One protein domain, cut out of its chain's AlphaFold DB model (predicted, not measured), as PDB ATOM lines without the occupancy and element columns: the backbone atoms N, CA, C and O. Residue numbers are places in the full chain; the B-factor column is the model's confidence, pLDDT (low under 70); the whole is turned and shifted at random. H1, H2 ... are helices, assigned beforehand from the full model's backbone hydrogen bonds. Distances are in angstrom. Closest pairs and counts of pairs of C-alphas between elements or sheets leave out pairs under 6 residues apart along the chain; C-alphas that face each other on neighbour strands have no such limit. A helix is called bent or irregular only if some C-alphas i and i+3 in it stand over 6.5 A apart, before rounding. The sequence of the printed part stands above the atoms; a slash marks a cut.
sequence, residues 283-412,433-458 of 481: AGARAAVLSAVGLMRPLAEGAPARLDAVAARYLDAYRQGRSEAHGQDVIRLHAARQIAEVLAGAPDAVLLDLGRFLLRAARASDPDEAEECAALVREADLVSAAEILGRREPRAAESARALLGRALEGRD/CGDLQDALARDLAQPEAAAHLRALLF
ATOM      1  N   ALA A 283     195.849 162.730 213.871       97.00
ATOM      2  CA  ALA A 283     196.355 161.619 213.069       97.00
ATOM      3  C   ALA A 283     195.230 160.637 212.710       97.00
ATOM      4  O   ALA A 283     195.023 160.389 211.522       97.00
ATOM      5  N   GLY A 284     194.437 160.198 213.691       95.69
ATOM      6  CA  GLY A 284     193.233 159.395 213.459       95.69
ATOM      7  C   GLY A 284     192.242 160.095 212.533       95.69
ATOM      8  O   GLY A 284     191.797 159.522 211.540       95.69
ATOM      9  N   ALA A 285     192.000 161.394 212.739       97.94
ATOM     10  CA  ALA A 285     191.152 162.180 211.843       97.94
ATOM     11  C   ALA A 285     191.689 162.250 210.399       97.94
ATOM     12  O   ALA A 285     190.904 162.197 209.452       97.94
ATOM     13  N   ARG A 286     193.013 162.334 210.189       98.06
ATOM     14  CA  ARG A 286     193.613 162.236 208.843       98.06
ATOM     15  C   ARG A 286     193.371 160.859 208.233       98.06
ATOM     16  O   ARG A 286     192.998 160.788 207.065       98.06
ATOM     17  N   ALA A 287     193.577 159.789 208.999       96.81
ATOM     18  CA  ALA A 287     193.350 158.423 208.535       96.81
ATOM     19  C   ALA A 287     191.886 158.218 208.112       96.81
ATOM     20  O   ALA A 287     191.634 157.736 207.007       96.81
ATOM     21  N   ALA A 288     190.935 158.698 208.919       96.00
ATOM     22  CA  ALA A 288     189.512 158.680 208.599       96.00
ATOM     23  C   ALA A 288     189.193 159.464 207.312       96.00
ATOM     24  O   ALA A 288     188.525 158.937 206.423       96.00
ATOM     25  N   VAL A 289     189.736 160.678 207.143       98.00
ATOM     26  CA  VAL A 289     189.564 161.474 205.910       98.00
ATOM     27  C   VAL A 289     190.107 160.742 204.680       98.00
ATOM     28  O   VAL A 289     189.463 160.734 203.632       98.00
ATOM     29  N   LEU A 290     191.284 160.124 204.788       96.69
ATOM     30  CA  LEU A 290     191.916 159.380 203.693       96.69
ATOM     31  C   LEU A 290     191.164 158.095 203.329       96.69
ATOM     32  O   LEU A 290     191.210 157.678 202.168       96.69
ATOM     33  N   SER A 291     190.509 157.475 204.310       94.81
ATOM     34  CA  SER A 291     189.634 156.321 204.113       94.81
ATOM     35  C   SER A 291     188.337 156.734 203.413       94.81
ATOM     36  O   SER A 291     188.007 156.197 202.356       94.81
ATOM     37  N   ALA A 292     187.660 157.759 203.941       94.25
ATOM     38  CA  ALA A 292     186.378 158.240 203.433       94.25
ATOM     39  C   ALA A 292     186.484 158.869 202.034       94.25
ATOM     40  O   ALA A 292     185.631 158.636 201.182       94.25
ATOM     41  N   VAL A 293     187.540 159.647 201.767       96.12
ATOM     42  CA  VAL A 293     187.763 160.304 200.472       96.12
ATOM     43  C   VAL A 293     189.145 159.935 199.951       96.12
ATOM     44  O   VAL A 293     190.127 160.655 200.128       96.12
ATOM     45  N   GLY A 294     189.223 158.822 199.219       94.12
ATOM     46  CA  GLY A 294     190.483 158.330 198.649       94.12
ATOM     47  C   GLY A 294     191.184 159.312 197.693       94.12
ATOM     48  O   GLY A 294     192.378 159.161 197.427       94.12
ATOM     49  N   LEU A 295     190.476 160.332 197.189       95.12
ATOM     50  CA  LEU A 295     191.058 161.443 196.423       95.12
ATOM     51  C   LEU A 295     191.951 162.362 197.263       95.12
ATOM     52  O   LEU A 295     192.772 163.069 196.697       95.12
ATOM     53  N   MET A 296     191.858 162.333 198.591       95.31
ATOM     54  CA  MET A 296     192.723 163.125 199.469       95.31
ATOM     55  C   MET A 296     194.139 162.546 199.598       95.31
ATOM     56  O   MET A 296     195.035 163.235 200.078       95.31
ATOM     57  N   ARG A 297     194.380 161.307 199.149       94.50
ATOM     58  CA  ARG A 297     195.675 160.622 199.312       94.50
ATOM     59  C   ARG A 297     196.873 161.372 198.711       94.50
ATOM     60  O   ARG A 297     197.857 161.512 199.429       94.50
ATOM     61  N   PRO A 298     196.812 161.934 197.487       93.25
ATOM     62  CA  PRO A 298     197.914 162.736 196.947       93.25
ATOM     63  C   PRO A 298     198.253 163.980 197.788       93.25
ATOM     64  O   PRO A 298     199.389 164.449 197.767       93.25
ATOM     65  N   LEU A 299     197.296 164.516 198.558       92.56
ATOM     66  CA  LEU A 299     197.529 165.685 199.413       92.56
ATOM     67  C   LEU A 299     198.334 165.334 200.668       92.56
ATOM     68  O   LEU A 299     198.916 166.243 201.248       92.56
ATOM     69  N   ALA A 300     198.393 164.065 201.086       91.12
ATOM     70  CA  ALA A 300     199.169 163.665 202.262       91.12
ATOM     71  C   ALA A 300     200.658 164.031 202.115       91.12
ATOM     72  O   ALA A 300     201.273 164.484 203.076       91.12
ATOM     73  N   GLU A 301     201.200 163.909 200.901       88.88
ATOM     74  CA  GLU A 301     202.580 164.284 200.574       88.88
ATOM     75  C   GLU A 301     202.648 165.663 199.902       88.88
ATOM     76  O   GLU A 301     203.434 166.515 200.309       88.88
ATOM     77  N   GLY A 302     201.788 165.921 198.907       87.12
ATOM     78  CA  GLY A 302     201.874 167.132 198.082       87.12
ATOM     79  C   GLY A 302     201.289 168.401 198.714       87.12
ATOM     80  O   GLY A 302     201.609 169.506 198.278       87.12
ATOM     81  N   ALA A 303     200.408 168.283 199.716       90.44
ATOM     82  CA  ALA A 303     199.797 169.432 200.392       90.44
ATOM     83  C   ALA A 303     199.238 169.087 201.795       90.44
ATOM     84  O   ALA A 303     198.041 169.289 202.038       90.44
ATOM     85  N   PRO A 304     200.068 168.618 202.750       92.56
ATOM     86  CA  PRO A 304     199.596 168.084 204.034       92.56
ATOM     87  C   PRO A 304     198.754 169.083 204.839       92.56
ATOM     88  O   PRO A 304     197.743 168.711 205.422       92.56
ATOM     89  N   ALA A 305     199.070 170.383 204.780       93.31
ATOM     90  CA  ALA A 305     198.291 171.427 205.455       93.31
ATOM     91  C   ALA A 305     196.816 171.500 204.998       93.31
ATOM     92  O   ALA A 305     195.950 171.948 205.751       93.31
ATOM     93  N   ARG A 306     196.510 171.069 203.768       94.31
ATOM     94  CA  ARG A 306     195.135 171.007 203.250       94.31
ATOM     95  C   ARG A 306     194.391 169.790 203.785       94.31
ATOM     96  O   ARG A 306     193.228 169.916 204.156       94.31
ATOM     97  N   LEU A 307     195.064 168.642 203.872       95.81
ATOM     98  CA  LEU A 307     194.526 167.455 204.537       95.81
ATOM     99  C   LEU A 307     194.240 167.752 206.018       95.81
ATOM    100  O   LEU A 307     193.150 167.452 206.505       95.81
ATOM    101  N   ASP A 308     195.160 168.441 206.694       97.00
ATOM    102  CA  ASP A 308     195.007 168.876 208.088       97.00
ATOM    103  C   ASP A 308     193.791 169.771 208.287       97.00
ATOM    104  O   ASP A 308     193.090 169.646 209.287       97.00
ATOM    105  N   ALA A 309     193.510 170.657 207.329       96.38
ATOM    106  CA  ALA A 309     192.347 171.533 207.393       96.38
ATOM    107  C   ALA A 309     191.023 170.750 207.363       96.38
ATOM    108  O   ALA A 309     190.075 171.154 208.039       96.38
ATOM    109  N   VAL A 310     190.948 169.638 206.620       97.94
ATOM    110  CA  VAL A 310     189.773 168.747 206.613       97.94
ATOM    111  C   VAL A 310     189.720 167.936 207.906       97.94
ATOM    112  O   VAL A 310     188.703 167.950 208.599       97.94
ATOM    113  N   ALA A 311     190.833 167.299 208.279       98.38
ATOM    114  CA  ALA A 311     190.931 166.470 209.477       98.38
ATOM    115  C   ALA A 311     190.598 167.255 210.758       98.38
ATOM    116  O   ALA A 311     189.875 166.759 211.615       98.38
ATOM    117  N   ALA A 312     191.041 168.510 210.871       98.31
ATOM    118  CA  ALA A 312     190.729 169.361 212.016       98.31
ATOM    119  C   ALA A 312     189.233 169.703 212.116       98.31
ATOM    120  O   ALA A 312     188.700 169.783 213.220       98.31
ATOM    121  N   ARG A 313     188.546 169.894 210.980       98.06
ATOM    122  CA  ARG A 313     187.094 170.149 210.950       98.06
ATOM    123  C   ARG A 313     186.300 168.918 211.346       98.06
ATOM    124  O   ARG A 313     185.355 169.030 212.119       98.06
ATOM    125  N   TYR A 314     186.716 167.762 210.845       98.31
ATOM    126  CA  TYR A 314     186.117 166.491 211.214       98.31
ATOM    127  C   TYR A 314     186.319 166.175 212.704       98.31
ATOM    128  O   TYR A 314     185.357 165.892 213.412       98.31
ATOM    129  N   LEU A 315     187.540 166.348 213.220       97.62
ATOM    130  CA  LEU A 315     187.851 166.146 214.637       97.62
ATOM    131  C   LEU A 315     187.038 167.070 215.562       97.62
ATOM    132  O   LEU A 315     186.635 166.658 216.648       97.62
ATOM    133  N   ASP A 316     186.790 168.315 215.147       97.19
ATOM    134  CA  ASP A 316     185.917 169.245 215.872       97.19
ATOM    135  C   ASP A 316     184.457 168.758 215.894       97.19
ATOM    136  O   ASP A 316     183.839 168.718 216.958       97.19
ATOM    137  N   ALA A 317     183.925 168.295 214.757       96.62
ATOM    138  CA  ALA A 317     182.584 167.713 214.683       96.62
ATOM    139  C   ALA A 317     182.439 166.467 215.580       96.62
ATOM    140  O   ALA A 317     181.476 166.376 216.348       96.62
ATOM    141  N   TYR A 318     183.424 165.563 215.557       95.38
ATOM    142  CA  TYR A 318     183.477 164.395 216.441       95.38
ATOM    143  C   TYR A 318     183.458 164.814 217.918       95.38
ATOM    144  O   TYR A 318     182.612 164.362 218.684       95.38
ATOM    145  N   ARG A 319     184.302 165.774 218.329       94.25
ATOM    146  CA  ARG A 319     184.351 166.273 219.721       94.25
ATOM    147  C   ARG A 319     183.067 166.960 220.182       94.25
ATOM    148  O   ARG A 319     182.800 167.004 221.381       94.25
ATOM    149  N   GLN A 320     182.274 167.481 219.252       94.69
ATOM    150  CA  GLN A 320     180.952 168.047 219.523       94.69
ATOM    151  C   GLN A 320     179.854 166.977 219.651       94.69
ATOM    152  O   GLN A 320     178.705 167.326 219.916       94.69
ATOM    153  N   GLY A 321     180.180 165.693 219.466       94.06
ATOM    154  CA  GLY A 321     179.213 164.598 219.509       94.06
ATOM    155  C   GLY A 321     178.256 164.603 218.323       94.06
ATOM    156  O   GLY A 321     177.108 164.182 218.464       94.06
ATOM    157  N   ARG A 322     178.698 165.124 217.169       96.06
ATOM    158  CA  ARG A 322     177.937 165.021 215.919       96.06
ATOM    159  C   ARG A 322     177.848 163.564 215.479       96.06
ATOM    160  O   ARG A 322     178.647 162.737 215.906       96.06
ATOM    161  N   SER A 323     176.839 163.257 214.673       95.12
ATOM    162  CA  SER A 323     176.641 161.915 214.141       95.12
ATOM    163  C   SER A 323     177.656 161.585 213.051       95.12
ATOM    164  O   SER A 323     178.240 162.488 212.449       95.12
ATOM    165  N   GLU A 324     177.843 160.296 212.782       92.94
ATOM    166  CA  GLU A 324     178.766 159.836 211.744       92.94
ATOM    167  C   GLU A 324     178.357 160.344 210.355       92.94
ATOM    168  O   GLU A 324     179.204 160.822 209.606       92.94
ATOM    169  N   ALA A 325     177.057 160.369 210.035       94.06
ATOM    170  CA  ALA A 325     176.566 160.952 208.781       94.06
ATOM    171  C   ALA A 325     176.995 162.425 208.631       94.06
ATOM    172  O   ALA A 325     177.505 162.830 207.589       94.06
ATOM    173  N   HIS A 326     176.889 163.215 209.706       96.25
ATOM    174  CA  HIS A 326     177.373 164.596 209.704       96.25
ATOM    175  C   HIS A 326     178.899 164.673 209.555       96.25
ATOM    176  O   HIS A 326     179.411 165.559 208.870       96.25
ATOM    177  N   GLY A 327     179.636 163.762 210.194       95.62
ATOM    178  CA  GLY A 327     181.082 163.630 210.036       95.62
ATOM    179  C   GLY A 327     181.481 163.385 208.580       95.62
ATOM    180  O   GLY A 327     182.327 164.106 208.045       95.62
ATOM    181  N   GLN A 328     180.815 162.445 207.910       94.06
ATOM    182  CA  GLN A 328     181.019 162.142 206.491       94.06
ATOM    183  C   GLN A 328     180.714 163.352 205.594       94.06
ATOM    184  O   GLN A 328     181.514 163.664 204.709       94.06
ATOM    185  N   ASP A 329     179.628 164.086 205.858       94.75
ATOM    186  CA  ASP A 329     179.292 165.318 205.130       94.75
ATOM    187  C   ASP A 329     180.375 166.393 205.297       94.75
ATOM    188  O   ASP A 329     180.805 167.018 204.322       94.75
ATOM    189  N   VAL A 330     180.869 166.587 206.527       96.44
ATOM    190  CA  VAL A 330     181.982 167.501 206.827       96.44
ATOM    191  C   VAL A 330     183.230 167.090 206.048       96.44
ATOM    192  O   VAL A 330     183.856 167.945 205.415       96.44
ATOM    193  N   ILE A 331     183.588 165.804 206.053       97.56
ATOM    194  CA  ILE A 331     184.750 165.300 205.317       97.56
ATOM    195  C   ILE A 331     184.586 165.566 203.818       97.56
ATOM    196  O   ILE A 331     185.461 166.207 203.231       97.56
ATOM    197  N   ARG A 332     183.482 165.123 203.201       95.62
ATOM    198  CA  ARG A 332     183.247 165.250 201.751       95.62
ATOM    199  C   ARG A 332     183.263 166.708 201.301       95.62
ATOM    200  O   ARG A 332     184.048 167.068 200.424       95.62
ATOM    201  N   LEU A 333     182.488 167.568 201.963       93.62
ATOM    202  CA  LEU A 333     182.389 168.989 201.622       93.62
ATOM    203  C   LEU A 333     183.741 169.704 201.732       93.62
ATOM    204  O   LEU A 333     184.122 170.499 200.867       93.62
ATOM    205  N   HIS A 334     184.477 169.474 202.822       95.94
ATOM    206  CA  HIS A 334     185.758 170.143 203.025       95.94
ATOM    207  C   HIS A 334     186.866 169.560 202.141       95.94
ATOM    208  O   HIS A 334     187.713 170.330 201.683       95.94
ATOM    209  N   ALA A 335     186.838 168.259 201.837       96.56
ATOM    210  CA  ALA A 335     187.732 167.633 200.868       96.56
ATOM    211  C   ALA A 335     187.525 168.208 199.460       96.56
ATOM    212  O   ALA A 335     188.494 168.680 198.863       96.56
ATOM    213  N   ALA A 336     186.280 168.269 198.974       95.12
ATOM    214  CA  ALA A 336     185.938 168.856 197.677       95.12
ATOM    215  C   ALA A 336     186.480 170.288 197.545       95.12
ATOM    216  O   ALA A 336     187.188 170.610 196.590       95.12
ATOM    217  N   ARG A 337     186.275 171.121 198.573       93.50
ATOM    218  CA  ARG A 337     186.811 172.493 198.622       93.50
ATOM    219  C   ARG A 337     188.338 172.548 198.581       93.50
ATOM    220  O   ARG A 337     188.899 173.358 197.848       93.50
ATOM    221  N   GLN A 338     189.026 171.716 199.366       94.06
ATOM    222  CA  GLN A 338     190.492 171.691 199.366       94.06
ATOM    223  C   GLN A 338     191.060 171.220 198.023       94.06
ATOM    224  O   GLN A 338     192.051 171.779 197.556       94.06
ATOM    225  N   ILE A 339     190.415 170.241 197.385       95.06
ATOM    226  CA  ILE A 339     190.779 169.738 196.057       95.06
ATOM    227  C   ILE A 339     190.547 170.813 194.988       95.06
ATOM    228  O   ILE A 339     191.451 171.083 194.196       95.06
ATOM    229  N   ALA A 340     189.401 171.496 195.004       93.38
ATOM    230  CA  ALA A 340     189.108 172.599 194.090       93.38
ATOM    231  C   ALA A 340     190.154 173.727 194.196       93.38
ATOM    232  O   ALA A 340     190.637 174.233 193.184       93.38
ATOM    233  N   GLU A 341     190.597 174.077 195.408       90.62
ATOM    234  CA  GLU A 341     191.671 175.060 195.611       90.62
ATOM    235  C   GLU A 341     193.044 174.597 195.087       90.62
ATOM    236  O   GLU A 341     193.883 175.429 194.715       90.62
ATOM    237  N   VAL A 342     193.308 173.285 195.049       91.19
ATOM    238  CA  VAL A 342     194.496 172.736 194.376       91.19
ATOM    239  C   VAL A 342     194.357 172.917 192.863       91.19
ATOM    240  O   VAL A 342     195.240 173.514 192.237       91.19
ATOM    241  N   LEU A 343     193.220 172.491 192.309       92.69
ATOM    242  CA  LEU A 343     192.916 172.512 190.876       92.69
ATOM    243  C   LEU A 343     192.852 173.925 190.283       92.69
ATOM    244  O   LEU A 343     193.257 174.120 189.140       92.69
ATOM    245  N   ALA A 344     192.446 174.933 191.058       90.25
ATOM    246  CA  ALA A 344     192.407 176.330 190.614       90.25
ATOM    247  C   ALA A 344     193.771 176.854 190.115       90.25
ATOM    248  O   ALA A 344     193.835 177.719 189.240       90.25
ATOM    249  N   GLY A 345     194.863 176.325 190.677       85.12
ATOM    250  CA  GLY A 345     196.239 176.651 190.293       85.12
ATOM    251  C   GLY A 345     196.875 175.661 189.317       85.12
ATOM    252  O   GLY A 345     198.077 175.749 189.096       85.12
ATOM    253  N   ALA A 346     196.119 174.701 188.781       90.50
ATOM    254  CA  ALA A 346     196.673 173.644 187.944       90.50
ATOM    255  C   ALA A 346     197.106 174.163 186.555       90.50
ATOM    256  O   ALA A 346     196.548 175.161 186.071       90.50
ATOM    257  N   PRO A 347     198.060 173.481 185.889       90.81
ATOM    258  CA  PRO A 347     198.422 173.761 184.502       90.81
ATOM    259  C   PRO A 347     197.226 173.642 183.551       90.81
ATOM    260  O   PRO A 347     196.296 172.871 183.789       90.81
ATOM    261  N   ASP A 348     197.279 174.352 182.426       92.81
ATOM    262  CA  ASP A 348     196.175 174.413 181.461       92.81
ATOM    263  C   ASP A 348     195.757 173.035 180.928       92.81
ATOM    264  O   ASP A 348     194.566 172.754 180.816       92.81
ATOM    265  N   ALA A 349     196.717 172.132 180.700       92.94
ATOM    266  CA  ALA A 349     196.426 170.754 180.307       92.94
ATOM    267  C   ALA A 349     195.559 170.013 181.346       92.94
ATOM    268  O   ALA A 349     194.641 169.283 180.979       92.94
ATOM    269  N   VAL A 350     195.806 170.239 182.641       94.94
ATOM    270  CA  VAL A 350     195.023 169.632 183.728       94.94
ATOM    271  C   VAL A 350     193.623 170.235 183.789       94.94
ATOM    272  O   VAL A 350     192.662 169.502 184.005       94.94
ATOM    273  N   LEU A 351     193.478 171.542 183.547       93.75
ATOM    274  CA  LEU A 351     192.161 172.184 183.504       93.75
ATOM    275  C   LEU A 351     191.293 171.686 182.353       93.75
ATOM    276  O   LEU A 351     190.097 171.486 182.546       93.75
ATOM    277  N   LEU A 352     191.880 171.451 181.178       96.00
ATOM    278  CA  LEU A 352     191.157 170.871 180.045       96.00
ATOM    279  C   LEU A 352     190.631 169.474 180.384       96.00
ATOM    280  O   LEU A 352     189.468 169.165 180.122       96.00
ATOM    281  N   ASP A 353     191.464 168.639 181.002       97.06
ATOM    282  CA  ASP A 353     191.057 167.292 181.396       97.06
ATOM    283  C   ASP A 353     190.037 167.305 182.543       97.06
ATOM    284  O   ASP A 353     189.090 166.518 182.517       97.06
ATOM    285  N   LEU A 354     190.163 168.235 183.496       97.06
ATOM    286  CA  LEU A 354     189.161 168.471 184.537       97.06
ATOM    287  C   LEU A 354     187.818 168.880 183.924       97.06
ATOM    288  O   LEU A 354     186.799 168.284 184.252       97.06
ATOM    289  N   GLY A 355     187.805 169.845 183.002       96.62
ATOM    290  CA  GLY A 355     186.582 170.279 182.324       96.62
ATOM    291  C   GLY A 355     185.895 169.128 181.589       96.62
ATOM    292  O   GLY A 355     184.685 168.943 181.714       96.62
ATOM    293  N   ARG A 356     186.661 168.279 180.890       97.31
ATOM    294  CA  ARG A 356     186.128 167.059 180.254       97.31
ATOM    295  C   ARG A 356     185.582 166.070 181.280       97.31
ATOM    296  O   ARG A 356     184.552 165.448 181.033       97.31
ATOM    297  N   PHE A 357     186.266 165.898 182.408       97.69
ATOM    298  CA  PHE A 357     185.837 165.008 183.485       97.69
ATOM    299  C   PHE A 357     184.511 165.473 184.098       97.69
ATOM    300  O   PHE A 357     183.565 164.690 184.160       97.69
ATOM    301  N   LEU A 358     184.408 166.756 184.455       96.75
ATOM    302  CA  LEU A 358     183.196 167.356 185.014       96.75
ATOM    303  C   LEU A 358     182.031 167.326 184.019       96.75
ATOM    304  O   LEU A 358     180.914 167.019 184.415       96.75
ATOM    305  N   LEU A 359     182.277 167.556 182.723       96.31
ATOM    306  CA  LEU A 359     181.228 167.461 181.701       96.31
ATOM    307  C   LEU A 359     180.665 166.043 181.595       96.31
ATOM    308  O   LEU A 359     179.455 165.865 181.459       96.31
ATOM    309  N   ARG A 360     181.533 165.025 181.652       95.88
ATOM    310  CA  ARG A 360     181.093 163.624 181.656       95.88
ATOM    311  C   ARG A 360     180.288 163.303 182.910       95.88
ATOM    312  O   ARG A 360     179.232 162.693 182.783       95.88
ATOM    313  N   ALA A 361     180.749 163.736 184.082       95.69
ATOM    314  CA  ALA A 361     180.036 163.521 185.339       95.69
ATOM    315  C   ALA A 361     178.667 164.222 185.355       95.69
ATOM    316  O   ALA A 361     177.663 163.586 185.659       95.69
ATOM    317  N   ALA A 362     178.598 165.484 184.920       94.12
ATOM    318  CA  ALA A 362     177.353 166.244 184.818       94.12
ATOM    319  C   ALA A 362     176.339 165.579 183.873       94.12
ATOM    320  O   ALA A 362     175.157 165.492 184.189       94.12
ATOM    321  N   ARG A 363     176.797 165.031 182.739       93.69
ATOM    322  CA  ARG A 363     175.945 164.261 181.810       93.69
ATOM    323  C   ARG A 363     175.503 162.903 182.355       93.69
ATOM    324  O   ARG A 363     174.542 162.334 181.847       93.69
ATOM    325  N   ALA A 364     176.232 162.357 183.324       93.19
ATOM    326  CA  ALA A 364     175.921 161.088 183.973       93.19
ATOM    327  C   ALA A 364     175.104 161.251 185.267       93.19
ATOM    328  O   ALA A 364     174.678 160.235 185.817       93.19
ATOM    329  N   SER A 365     174.916 162.489 185.739       91.19
ATOM    330  CA  SER A 365     174.164 162.821 186.955       91.19
ATOM    331  C   SER A 365     172.674 162.517 186.792       91.19
ATOM    332  O   SER A 365     172.170 162.462 185.666       91.19
ATOM    333  N   ASP A 366     171.978 162.316 187.911       85.62
ATOM    334  CA  ASP A 366     170.534 162.094 187.909       85.62
ATOM    335  C   ASP A 366     169.798 163.366 187.429       85.62
ATOM    336  O   ASP A 366     170.086 164.458 187.933       85.62
ATOM    337  N   PRO A 367     168.878 163.271 186.449       80.44
ATOM    338  CA  PRO A 367     168.059 164.405 186.024       80.44
ATOM    339  C   PRO A 367     167.248 165.056 187.153       80.44
ATOM    340  O   PRO A 367     167.000 166.262 187.087       80.44
ATOM    341  N   ASP A 368     166.858 164.286 188.172       83.75
ATOM    342  CA  ASP A 368     166.067 164.771 189.307       83.75
ATOM    343  C   ASP A 368     166.941 165.499 190.355       83.75
ATOM    344  O   ASP A 368     166.432 166.293 191.149       83.75
ATOM    345  N   GLU A 369     168.269 165.332 190.305       84.81
ATOM    346  CA  GLU A 369     169.254 165.955 191.206       84.81
ATOM    347  C   GLU A 369     169.987 167.128 190.526       84.81
ATOM    348  O   GLU A 369     171.218 167.241 190.502       84.81
ATOM    349  N   ALA A 370     169.215 168.057 189.954       83.06
ATOM    350  CA  ALA A 370     169.754 169.179 189.183       83.06
ATOM    351  C   ALA A 370     170.718 170.088 189.978       83.06
ATOM    352  O   ALA A 370     171.628 170.679 189.387       83.06
ATOM    353  N   GLU A 371     170.539 170.208 191.299       82.81
ATOM    354  CA  GLU A 371     171.438 170.974 192.173       82.81
ATOM    355  C   GLU A 371     172.788 170.277 192.381       82.81
ATOM    356  O   GLU A 371     173.820 170.948 192.318       82.81
ATOM    357  N   GLU A 372     172.803 168.950 192.544       83.06
ATOM    358  CA  GLU A 372     174.036 168.164 192.669       83.06
ATOM    359  C   GLU A 372     174.855 168.252 191.379       83.06
ATOM    360  O   GLU A 372     176.036 168.604 191.409       83.06
ATOM    361  N   CYS A 373     174.203 168.083 190.223       88.31
ATOM    362  CA  CYS A 373     174.847 168.306 188.928       88.31
ATOM    363  C   CYS A 373     175.424 169.728 188.806       88.31
ATOM    364  O   CYS A 373     176.550 169.918 188.333       88.31
ATOM    365  N   ALA A 374     174.663 170.751 189.213       86.75
ATOM    366  CA  ALA A 374     175.131 172.129 189.140       86.75
ATOM    367  C   ALA A 374     176.349 172.368 190.049       86.75
ATOM    368  O   ALA A 374     177.268 173.096 189.656       86.75
ATOM    369  N   ALA A 375     176.395 171.740 191.228       85.25
ATOM    370  CA  ALA A 375     177.522 171.823 192.153       85.25
ATOM    371  C   ALA A 375     178.821 171.268 191.542       85.25
ATOM    372  O   ALA A 375     179.869 171.898 191.706       85.25
ATOM    373  N   LEU A 376     178.753 170.194 190.737       90.50
ATOM    374  CA  LEU A 376     179.926 169.631 190.042       90.50
ATOM    375  C   LEU A 376     180.702 170.688 189.256       90.50
ATOM    376  O   LEU A 376     181.931 170.745 189.312       90.50
ATOM    377  N   VAL A 377     179.985 171.542 188.524       89.12
ATOM    378  CA  VAL A 377     180.599 172.572 187.678       89.12
ATOM    379  C   VAL A 377     180.925 173.822 188.489       89.12
ATOM    380  O   VAL A 377     182.008 174.384 188.350       89.12
ATOM    381  N   ARG A 378     180.006 174.269 189.350       88.31
ATOM    382  CA  ARG A 378     180.142 175.550 190.060       88.31
ATOM    383  C   ARG A 378     181.177 175.533 191.175       88.31
ATOM    384  O   ARG A 378     181.744 176.579 191.479       88.31
ATOM    385  N   GLU A 379     181.387 174.375 191.787       88.81
ATOM    386  CA  GLU A 379     182.355 174.188 192.868       88.81
ATOM    387  C   GLU A 379     183.594 173.412 192.408       88.81
ATOM    388  O   GLU A 379     184.502 173.186 193.206       88.81
ATOM    389  N   ALA A 380     183.648 173.036 191.121       93.12
ATOM    390  CA  ALA A 380     184.649 172.126 190.571       93.12
ATOM    391  C   ALA A 380     184.793 170.857 191.432       93.12
ATOM    392  O   ALA A 380     185.909 170.425 191.746       93.12
ATOM    393  N   ASP A 381     183.655 170.294 191.848       94.88
ATOM    394  CA  ASP A 381     183.587 169.196 192.807       94.88
ATOM    395  C   ASP A 381     184.022 167.872 192.166       94.88
ATOM    396  O   ASP A 381     183.231 167.072 191.661       94.88
ATOM    397  N   LEU A 382     185.336 167.653 192.185       96.19
ATOM    398  CA  LEU A 382     185.955 166.435 191.686       96.19
ATOM    399  C   LEU A 382     185.608 165.204 192.543       96.19
ATOM    400  O   LEU A 382     185.688 164.089 192.029       96.19
ATOM    401  N   VAL A 383     185.243 165.386 193.820       95.94
ATOM    402  CA  VAL A 383     184.890 164.275 194.719       95.94
ATOM    403  C   VAL A 383     183.581 163.657 194.250       95.94
ATOM    404  O   VAL A 383     183.574 162.495 193.841       95.94
ATOM    405  N   SER A 384     182.525 164.464 194.179       94.19
ATOM    406  CA  SER A 384     181.205 164.019 193.720       94.19
ATOM    407  C   SER A 384     181.245 163.561 192.257       94.19
ATOM    408  O   SER A 384     180.684 162.524 191.902       94.19
ATOM    409  N   ALA A 385     182.013 164.245 191.397       95.94
ATOM    410  CA  ALA A 385     182.175 163.831 190.002       95.94
ATOM    411  C   ALA A 385     182.791 162.426 189.861       95.94
ATOM    412  O   ALA A 385     182.393 161.654 188.983       95.94
ATOM    413  N   ALA A 386     183.772 162.085 190.704       96.06
ATOM    414  CA  ALA A 386     184.400 160.767 190.694       96.06
ATOM    415  C   ALA A 386     183.465 159.673 191.224       96.06
ATOM    416  O   ALA A 386     183.492 158.562 190.693       96.06
ATOM    417  N   GLU A 387     182.632 159.980 192.220       93.12
ATOM    418  CA  GLU A 387     181.617 159.061 192.746       93.12
ATOM    419  C   GLU A 387     180.534 158.760 191.698       93.12
ATOM    420  O   GLU A 387     180.253 157.590 191.426       93.12
ATOM    421  N   ILE A 388     179.996 159.791 191.037       93.81
ATOM    422  CA  ILE A 388     178.977 159.656 189.980       93.81
ATOM    423  C   ILE A 388     179.495 158.795 188.827       93.81
ATOM    424  O   ILE A 388     178.841 157.830 188.419       93.81
ATOM    425  N   LEU A 389     180.693 159.099 188.315       95.56
ATOM    426  CA  LEU A 389     181.291 158.314 187.236       95.56
ATOM    427  C   LEU A 389     181.681 156.906 187.699       95.56
ATOM    428  O   LEU A 389     181.521 155.957 186.934       95.56
ATOM    429  N   GLY A 390     182.128 156.741 188.946       94.50
ATOM    430  CA  GLY A 390     182.541 155.457 189.520       94.50
ATOM    431  C   GLY A 390     181.452 154.383 189.509       94.50
ATOM    432  O   GLY A 390     181.770 153.201 189.391       94.50
ATOM    433  N   ARG A 391     180.170 154.776 189.531       90.88
ATOM    434  CA  ARG A 391     179.028 153.846 189.409       90.88
ATOM    435  C   ARG A 391     178.999 153.098 188.067       90.88
ATOM    436  O   ARG A 391     178.368 152.050 187.969       90.88
ATOM    437  N   ARG A 392     179.646 153.638 187.025       91.31
ATOM    438  CA  ARG A 392     179.653 153.090 185.652       91.31
ATOM    439  C   ARG A 392     181.060 152.826 185.113       91.31
ATOM    440  O   ARG A 392     181.247 151.939 184.286       91.31
ATOM    441  N   GLU A 393     182.045 153.589 185.574       93.62
ATOM    442  CA  GLU A 393     183.433 153.568 185.124       93.62
ATOM    443  C   GLU A 393     184.364 153.192 186.296       93.62
ATOM    444  O   GLU A 393     184.739 154.062 187.086       93.62
ATOM    445  N   PRO A 394     184.835 151.932 186.398       89.75
ATOM    446  CA  PRO A 394     185.669 151.485 187.522       89.75
ATOM    447  C   PRO A 394     186.959 152.301 187.732       89.75
ATOM    448  O   PRO A 394     187.467 152.398 188.845       89.75
ATOM    449  N   ARG A 395     187.488 152.921 186.664       92.88
ATOM    450  CA  ARG A 395     188.717 153.739 186.685       92.88
ATOM    451  C   ARG A 395     188.479 155.240 186.887       92.88
ATOM    452  O   ARG A 395     189.435 156.019 186.815       92.88
ATOM    453  N   ALA A 396     187.244 155.682 187.135       94.69
ATOM    454  CA  ALA A 396     186.949 157.104 187.328       94.69
ATOM    455  C   ALA A 396     187.716 157.693 188.522       94.69
ATOM    456  O   ALA A 396     188.364 158.732 188.389       94.69
ATOM    457  N   ALA A 397     187.730 156.985 189.656       93.25
ATOM    458  CA  ALA A 397     188.460 157.407 190.850       93.25
ATOM    459  C   ALA A 397     189.984 157.456 190.626       93.25
ATOM    460  O   ALA A 397     190.653 158.365 191.111       93.25
ATOM    461  N   GLU A 398     190.543 156.511 189.864       94.50
ATOM    462  CA  GLU A 398     191.967 156.516 189.489       94.50
ATOM    463  C   GLU A 398     192.305 157.707 188.589       94.50
ATOM    464  O   GLU A 398     193.295 158.398 188.821       94.50
ATOM    465  N   SER A 399     191.443 158.000 187.614       95.94
ATOM    466  CA  SER A 399     191.607 159.134 186.701       95.94
ATOM    467  C   SER A 399     191.526 160.473 187.439       95.94
ATOM    468  O   SER A 399     192.348 161.359 187.209       95.94
ATOM    469  N   ALA A 400     190.583 160.609 188.376       96.88
ATOM    470  CA  ALA A 400     190.469 161.785 189.231       96.88
ATOM    471  C   ALA A 400     191.702 161.959 190.141       96.88
ATOM    472  O   ALA A 400     192.228 163.067 190.259       96.88
ATOM    473  N   ARG A 401     192.242 160.868 190.708       95.62
ATOM    474  CA  ARG A 401     193.506 160.912 191.470       95.62
ATOM    475  C   ARG A 401     194.685 161.342 190.598       95.62
ATOM    476  O   ARG A 401     195.489 162.153 191.044       95.62
ATOM    477  N   ALA A 402     194.776 160.848 189.364       94.50
ATOM    478  CA  ALA A 402     195.836 161.224 188.428       94.50
ATOM    479  C   ALA A 402     195.761 162.705 188.014       94.50
ATOM    480  O   ALA A 402     196.793 163.367 187.894       94.50
ATOM    481  N   LEU A 403     194.552 163.253 187.834       95.44
ATOM    482  CA  LEU A 403     194.353 164.690 187.605       95.44
ATOM    483  C   LEU A 403     194.900 165.523 188.762       95.44
ATOM    484  O   LEU A 403     195.634 166.486 188.544       95.44
ATOM    485  N   LEU A 404     194.572 165.118 189.987       95.31
ATOM    486  CA  LEU A 404     195.013 165.802 191.191       95.31
ATOM    487  C   LEU A 404     196.527 165.685 191.420       95.31
ATOM    488  O   LEU A 404     197.150 166.673 191.794       95.31
ATOM    489  N   GLY A 405     197.127 164.526 191.138       93.44
ATOM    490  CA  GLY A 405     198.583 164.333 191.185       93.44
ATOM    491  C   GLY A 405     199.323 165.316 190.276       93.44
ATOM    492  O   GLY A 405     200.147 166.094 190.750       93.44
ATOM    493  N   ARG A 406     198.930 165.399 188.995       93.31
ATOM    494  CA  ARG A 406     199.510 166.371 188.047       93.31
ATOM    495  C   ARG A 406     199.281 167.828 188.461       93.31
ATOM    496  O   ARG A 406     200.109 168.690 188.174       93.31
ATOM    497  N   ALA A 407     198.162 168.130 189.124       92.38
ATOM    498  CA  ALA A 407     197.899 169.469 189.656       92.38
ATOM    499  C   ALA A 407     198.841 169.845 190.815       92.38
ATOM    500  O   ALA A 407     199.116 171.031 191.005       92.38
ATOM    501  N   LEU A 408     199.309 168.864 191.591       90.00
ATOM    502  CA  LEU A 408     200.245 169.055 192.700       90.00
ATOM    503  C   LEU A 408     201.698 169.160 192.220       90.00
ATOM    504  O   LEU A 408     202.424 170.006 192.728       90.00
ATOM    505  N   GLU A 409     202.103 168.375 191.218       85.00
ATOM    506  CA  GLU A 409     203.458 168.418 190.634       85.00
ATOM    507  C   GLU A 409     203.800 169.788 190.025       85.00
ATOM    508  O   GLU A 409     204.928 170.255 190.110       85.00
ATOM    509  N   GLY A 410     202.817 170.488 189.453       66.44
ATOM    510  CA  GLY A 410     203.025 171.809 188.848       66.44
ATOM    511  C   GLY A 410     203.197 172.976 189.835       66.44
ATOM    512  O   GLY A 410     203.137 174.125 189.399       66.44
ATOM    513  N   ARG A 411     203.326 172.725 191.149       65.31
ATOM    514  CA  ARG A 411     203.238 173.749 192.213       65.31
ATOM    515  C   ARG A 411     204.553 174.133 192.892       65.31
ATOM    516  O   ARG A 411     204.484 174.833 193.902       65.31
ATOM    517  N   ASP A 412     205.713 173.752 192.363       46.88
ATOM    518  CA  ASP A 412     207.018 174.113 192.938       46.88
ATOM    519  C   ASP A 412     207.124 175.628 193.260       46.88
ATOM    520  O   ASP A 412     207.357 176.474 192.400       46.88
ATOM    521  N   CYS A 433     171.758 172.970 185.615       87.69
ATOM    522  CA  CYS A 433     172.661 171.898 185.180       87.69
ATOM    523  C   CYS A 433     172.829 171.850 183.645       87.69
ATOM    524  O   CYS A 433     173.958 171.818 183.163       87.69
ATOM    525  N   GLY A 434     171.739 171.936 182.870       89.19
ATOM    526  CA  GLY A 434     171.801 171.950 181.399       89.19
ATOM    527  C   GLY A 434     172.594 173.134 180.835       89.19
ATOM    528  O   GLY A 434     173.509 172.945 180.037       89.19
ATOM    529  N   ASP A 435     172.335 174.346 181.333       89.50
ATOM    530  CA  ASP A 435     173.071 175.545 180.917       89.50
ATOM    531  C   ASP A 435     174.570 175.444 181.240       89.50
ATOM    532  O   ASP A 435     175.413 175.908 180.465       89.50
ATOM    533  N   LEU A 436     174.909 174.845 182.388       89.00
ATOM    534  CA  LEU A 436     176.288 174.607 182.816       89.00
ATOM    535  C   LEU A 436     176.977 173.551 181.947       89.00
ATOM    536  O   LEU A 436     178.135 173.742 181.581       89.00
ATOM    537  N   GLN A 437     176.279 172.475 181.573       92.38
ATOM    538  CA  GLN A 437     176.795 171.478 180.632       92.38
ATOM    539  C   GLN A 437     177.094 172.110 179.271       92.38
ATOM    540  O   GLN A 437     178.170 171.888 178.710       92.38
ATOM    541  N   ASP A 438     176.176 172.932 178.762       92.12
ATOM    542  CA  ASP A 438     176.358 173.614 177.487       92.12
ATOM    543  C   ASP A 438     177.479 174.653 177.559       92.12
ATOM    544  O   ASP A 438     178.273 174.766 176.625       92.12
ATOM    545  N   ALA A 439     177.587 175.399 178.662       90.06
ATOM    546  CA  ALA A 439     178.696 176.324 178.889       90.06
ATOM    547  C   ALA A 439     180.040 175.593 178.889       90.06
ATOM    548  O   ALA A 439     180.949 175.984 178.160       90.06
ATOM    549  N   LEU A 440     180.135 174.483 179.621       91.44
ATOM    550  CA  LEU A 440     181.351 173.688 179.720       91.44
ATOM    551  C   LEU A 440     181.741 173.073 178.367       91.44
ATOM    552  O   LEU A 440     182.909 173.112 177.983       91.44
ATOM    553  N   ALA A 441     180.768 172.559 177.609       95.00
ATOM    554  CA  ALA A 441     180.989 172.036 176.262       95.00
ATOM    555  C   ALA A 441     181.434 173.126 175.274       95.00
ATOM    556  O   ALA A 441     182.343 172.890 174.478       95.00
ATOM    557  N   ARG A 442     180.827 174.322 175.336       94.62
ATOM    558  CA  ARG A 442     181.221 175.472 174.509       94.62
ATOM    559  C   ARG A 442     182.631 175.949 174.835       94.62
ATOM    560  O   ARG A 442     183.405 176.160 173.908       94.62
ATOM    561  N   ASP A 443     182.963 176.100 176.114       92.69
ATOM    562  CA  ASP A 443     184.278 176.581 176.548       92.69
ATOM    563  C   ASP A 443     185.388 175.589 176.193       92.69
ATOM    564  O   ASP A 443     186.447 176.004 175.730       92.69
ATOM    565  N   LEU A 444     185.129 174.281 176.297       94.81
ATOM    566  CA  LEU A 444     186.059 173.228 175.867       94.81
ATOM    567  C   LEU A 444     186.380 173.249 174.363       94.81
ATOM    568  O   LEU A 444     187.410 172.706 173.967       94.81
ATOM    569  N   ALA A 445     185.515 173.839 173.535       93.44
ATOM    570  CA  ALA A 445     185.707 173.935 172.088       93.44
ATOM    571  C   ALA A 445     186.488 175.193 171.651       93.44
ATOM    572  O   ALA A 445     186.795 175.333 170.468       93.44
ATOM    573  N   GLN A 446     186.802 176.111 172.574       92.50
ATOM    574  CA  GLN A 446     187.479 177.370 172.252       92.50
ATOM    575  C   GLN A 446     189.005 177.204 172.116       92.50
ATOM    576  O   GLN A 446     189.598 176.382 172.817       92.50
ATOM    577  N   PRO A 447     189.684 178.034 171.296       83.25
ATOM    578  CA  PRO A 447     191.149 178.035 171.188       83.25
ATOM    579  C   PRO A 447     191.868 178.291 172.524       83.25
ATOM    580  O   PRO A 447     192.939 177.741 172.763       83.25
ATOM    581  N   GLU A 448     191.257 179.079 173.417       89.44
ATOM    582  CA  GLU A 448     191.754 179.393 174.767       89.44
ATOM    583  C   GLU A 448     190.931 178.694 175.865       89.44
ATOM    584  O   GLU A 448     190.701 179.240 176.948       89.44
ATOM    585  N   ALA A 449     190.476 177.464 175.597       91.06
ATOM    586  CA  ALA A 449     189.590 176.705 176.481       91.06
ATOM    587  C   ALA A 449     190.050 176.682 177.951       91.06
ATOM    588  O   ALA A 449     189.235 176.839 178.854       91.06
ATOM    589  N   ALA A 450     191.351 176.564 178.230       90.12
ATOM    590  CA  ALA A 450     191.855 176.553 179.605       90.12
ATOM    591  C   ALA A 450     191.614 177.874 180.364       90.12
ATOM    592  O   ALA A 450     191.320 177.850 181.562       90.12
ATOM    593  N   ALA A 451     191.701 179.026 179.690       88.19
ATOM    594  CA  ALA A 451     191.421 180.326 180.297       88.19
ATOM    595  C   ALA A 451     189.923 180.482 180.603       88.19
ATOM    596  O   ALA A 451     189.559 180.927 181.695       88.19
ATOM    597  N   HIS A 452     189.069 180.043 179.676       89.75
ATOM    598  CA  HIS A 452     187.616 180.040 179.847       89.75
ATOM    599  C   HIS A 452     187.189 179.116 180.994       89.75
ATOM    600  O   HIS A 452     186.491 179.547 181.909       89.75
ATOM    601  N   LEU A 453     187.706 177.883 181.016       91.31
ATOM    602  CA  LEU A 453     187.459 176.925 182.094       91.31
ATOM    603  C   LEU A 453     187.923 177.456 183.445       91.31
ATOM    604  O   LEU A 453     187.217 177.299 184.436       91.31
ATOM    605  N   ARG A 454     189.082 178.122 183.508       89.81
ATOM    606  CA  ARG A 454     189.553 178.735 184.755       89.81
ATOM    607  C   ARG A 454     188.586 179.815 185.248       89.81
ATOM    608  O   ARG A 454     188.316 179.871 186.443       89.81
ATOM    609  N   ALA A 455     188.048 180.641 184.352       87.06
ATOM    610  CA  ALA A 455     187.069 181.666 184.706       87.06
ATOM    611  C   ALA A 455     185.714 181.075 185.138       87.06
ATOM    612  O   ALA A 455     185.108 181.590 186.078       87.06
ATOM    613  N   LEU A 456     185.268 180.001 184.477       87.25
ATOM    614  CA  LEU A 456     184.007 179.317 184.757       87.25
ATOM    615  C   LEU A 456     184.050 178.535 186.079       87.25
ATOM    616  O   LEU A 456     183.178 178.714 186.925       87.25
ATOM    617  N   LEU A 457     185.065 177.683 186.250       88.00
ATOM    618  CA  LEU A 457     185.195 176.758 187.383       88.00
ATOM    619  C   LEU A 457     185.750 177.442 188.641       88.00
ATOM    620  O   LEU A 457     185.432 177.049 189.759       88.00
ATOM    621  N   PHE A 458     186.592 178.467 188.470       87.50
ATOM    622  CA  PHE A 458     187.301 179.130 189.569       87.50
ATOM    623  C   PHE A 458     187.200 180.658 189.470       87.50
ATOM    624  O   PHE A 458     188.213 181.351 189.298       87.50
TER     625      PHE A 458
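What this domain is: This is residues 283 to 412 and 433 to 458 of the 481 residues of an uncharacterized protein of Methylobacterium sp. (strain 4-46) (UniProt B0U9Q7). Two groups of helices stand at opposite ends of a body made of helices, with the hairpin of H7 and H8 between them. At one end H1, H2 and H3 pack together with the long H4; at the other H6, H9 and H10 pack round H5; H4 and H8 reach across to one another, and H8 packs on H2 and H5 as well. The printed part has 156 residues with ten named helices, H1 to H10 in chain order, and no named strand: all helix. It is compact, with a radius of gyration of the C-alphas of 15.5 A and spans of 49 by 42 by 27 A.

Where its parts are: H1, residues 283 to 292, begins at C-alpha 283 (196.355, 161.619, 213.069). H2 is residues 294 to 302; it is only just irregular, with C-alphas 295 and 298 7.0 A apart. H3, residues 304 to 319, is 21.9 A long, and H4, residues 324 to 343, is 28.2 A long, ending at (192.916, 172.512, 190.876). H5, residues 348 to 364, measures 24.4 A. H6 is residues 370 to 378 and H7 residues 382 to 390. H8, residues 396 to 409, measures 20.3 A. H9 is residues 433 to 444, and H10, residues 449 to 457, ends at (185.195, 176.758, 187.383).

How they stand to each other: H5 is the hub, touching five helices. Its residues 358 to 362 alone touch H6, in a hairpin, closest at the C-alphas of Ala 362 and Cys 373, 5.2 A. H9 touches H5 at a shallow tilt of 30 degrees, opposite ways, closest at the C-alphas of Leu 359 and Gln 437, 6.1 A. H10 forms a hairpin with H9 and touches H5, closest at the C-alphas of Asp 348 and Ala 450, 5.2 A. H7 touches H5 at a steep tilt of 52 degrees, closest at the C-alphas of Ala 361 and Ala 385, 5.1 A. H8, in a hairpin with H7, touches H2 at a shallow tilt of 16 degrees, the same way, closest at the C-alphas of Leu 295 and Arg 401, 5.6 A. H4 touches H8 with residues 339 to 343 alone, closest at the C-alphas of Leu 343 and Ala 407, 6.0 A. H3 and H4 form a hairpin at 18 degrees, closest at the C-alphas of Val 310 and His 334, 5.6 A. H1 touches H3 about perpendicular, at 83 degrees, closest at the C-alphas of Ala 285 and Ala 311, 4.9 A. H1, H2 and H3 are apart from H5, H6, H9 and H10. Every O i to N i+4 pair is within hydrogen-bond range in H1, H4, H5, H7, H8, H9 and H10; the counts are 11 of 12 in H3, 4 of 5 in H6 and 1 of 5 in H2, where 3 of 6 O i to N i+3 pairs are.

The domain as a whole: The two C-alphas farthest apart, of Gly 321 and Pro 447, are 51.6 A apart. Residues 413 to 432 are not printed, and C-alphas 412 and 433 stand 35.3 A apart across the cut, in the link from H8 to H9. The links that are printed whole are tight. The mean pLDDT of the printed part is 92.3; residues 410 to 412 are under 70.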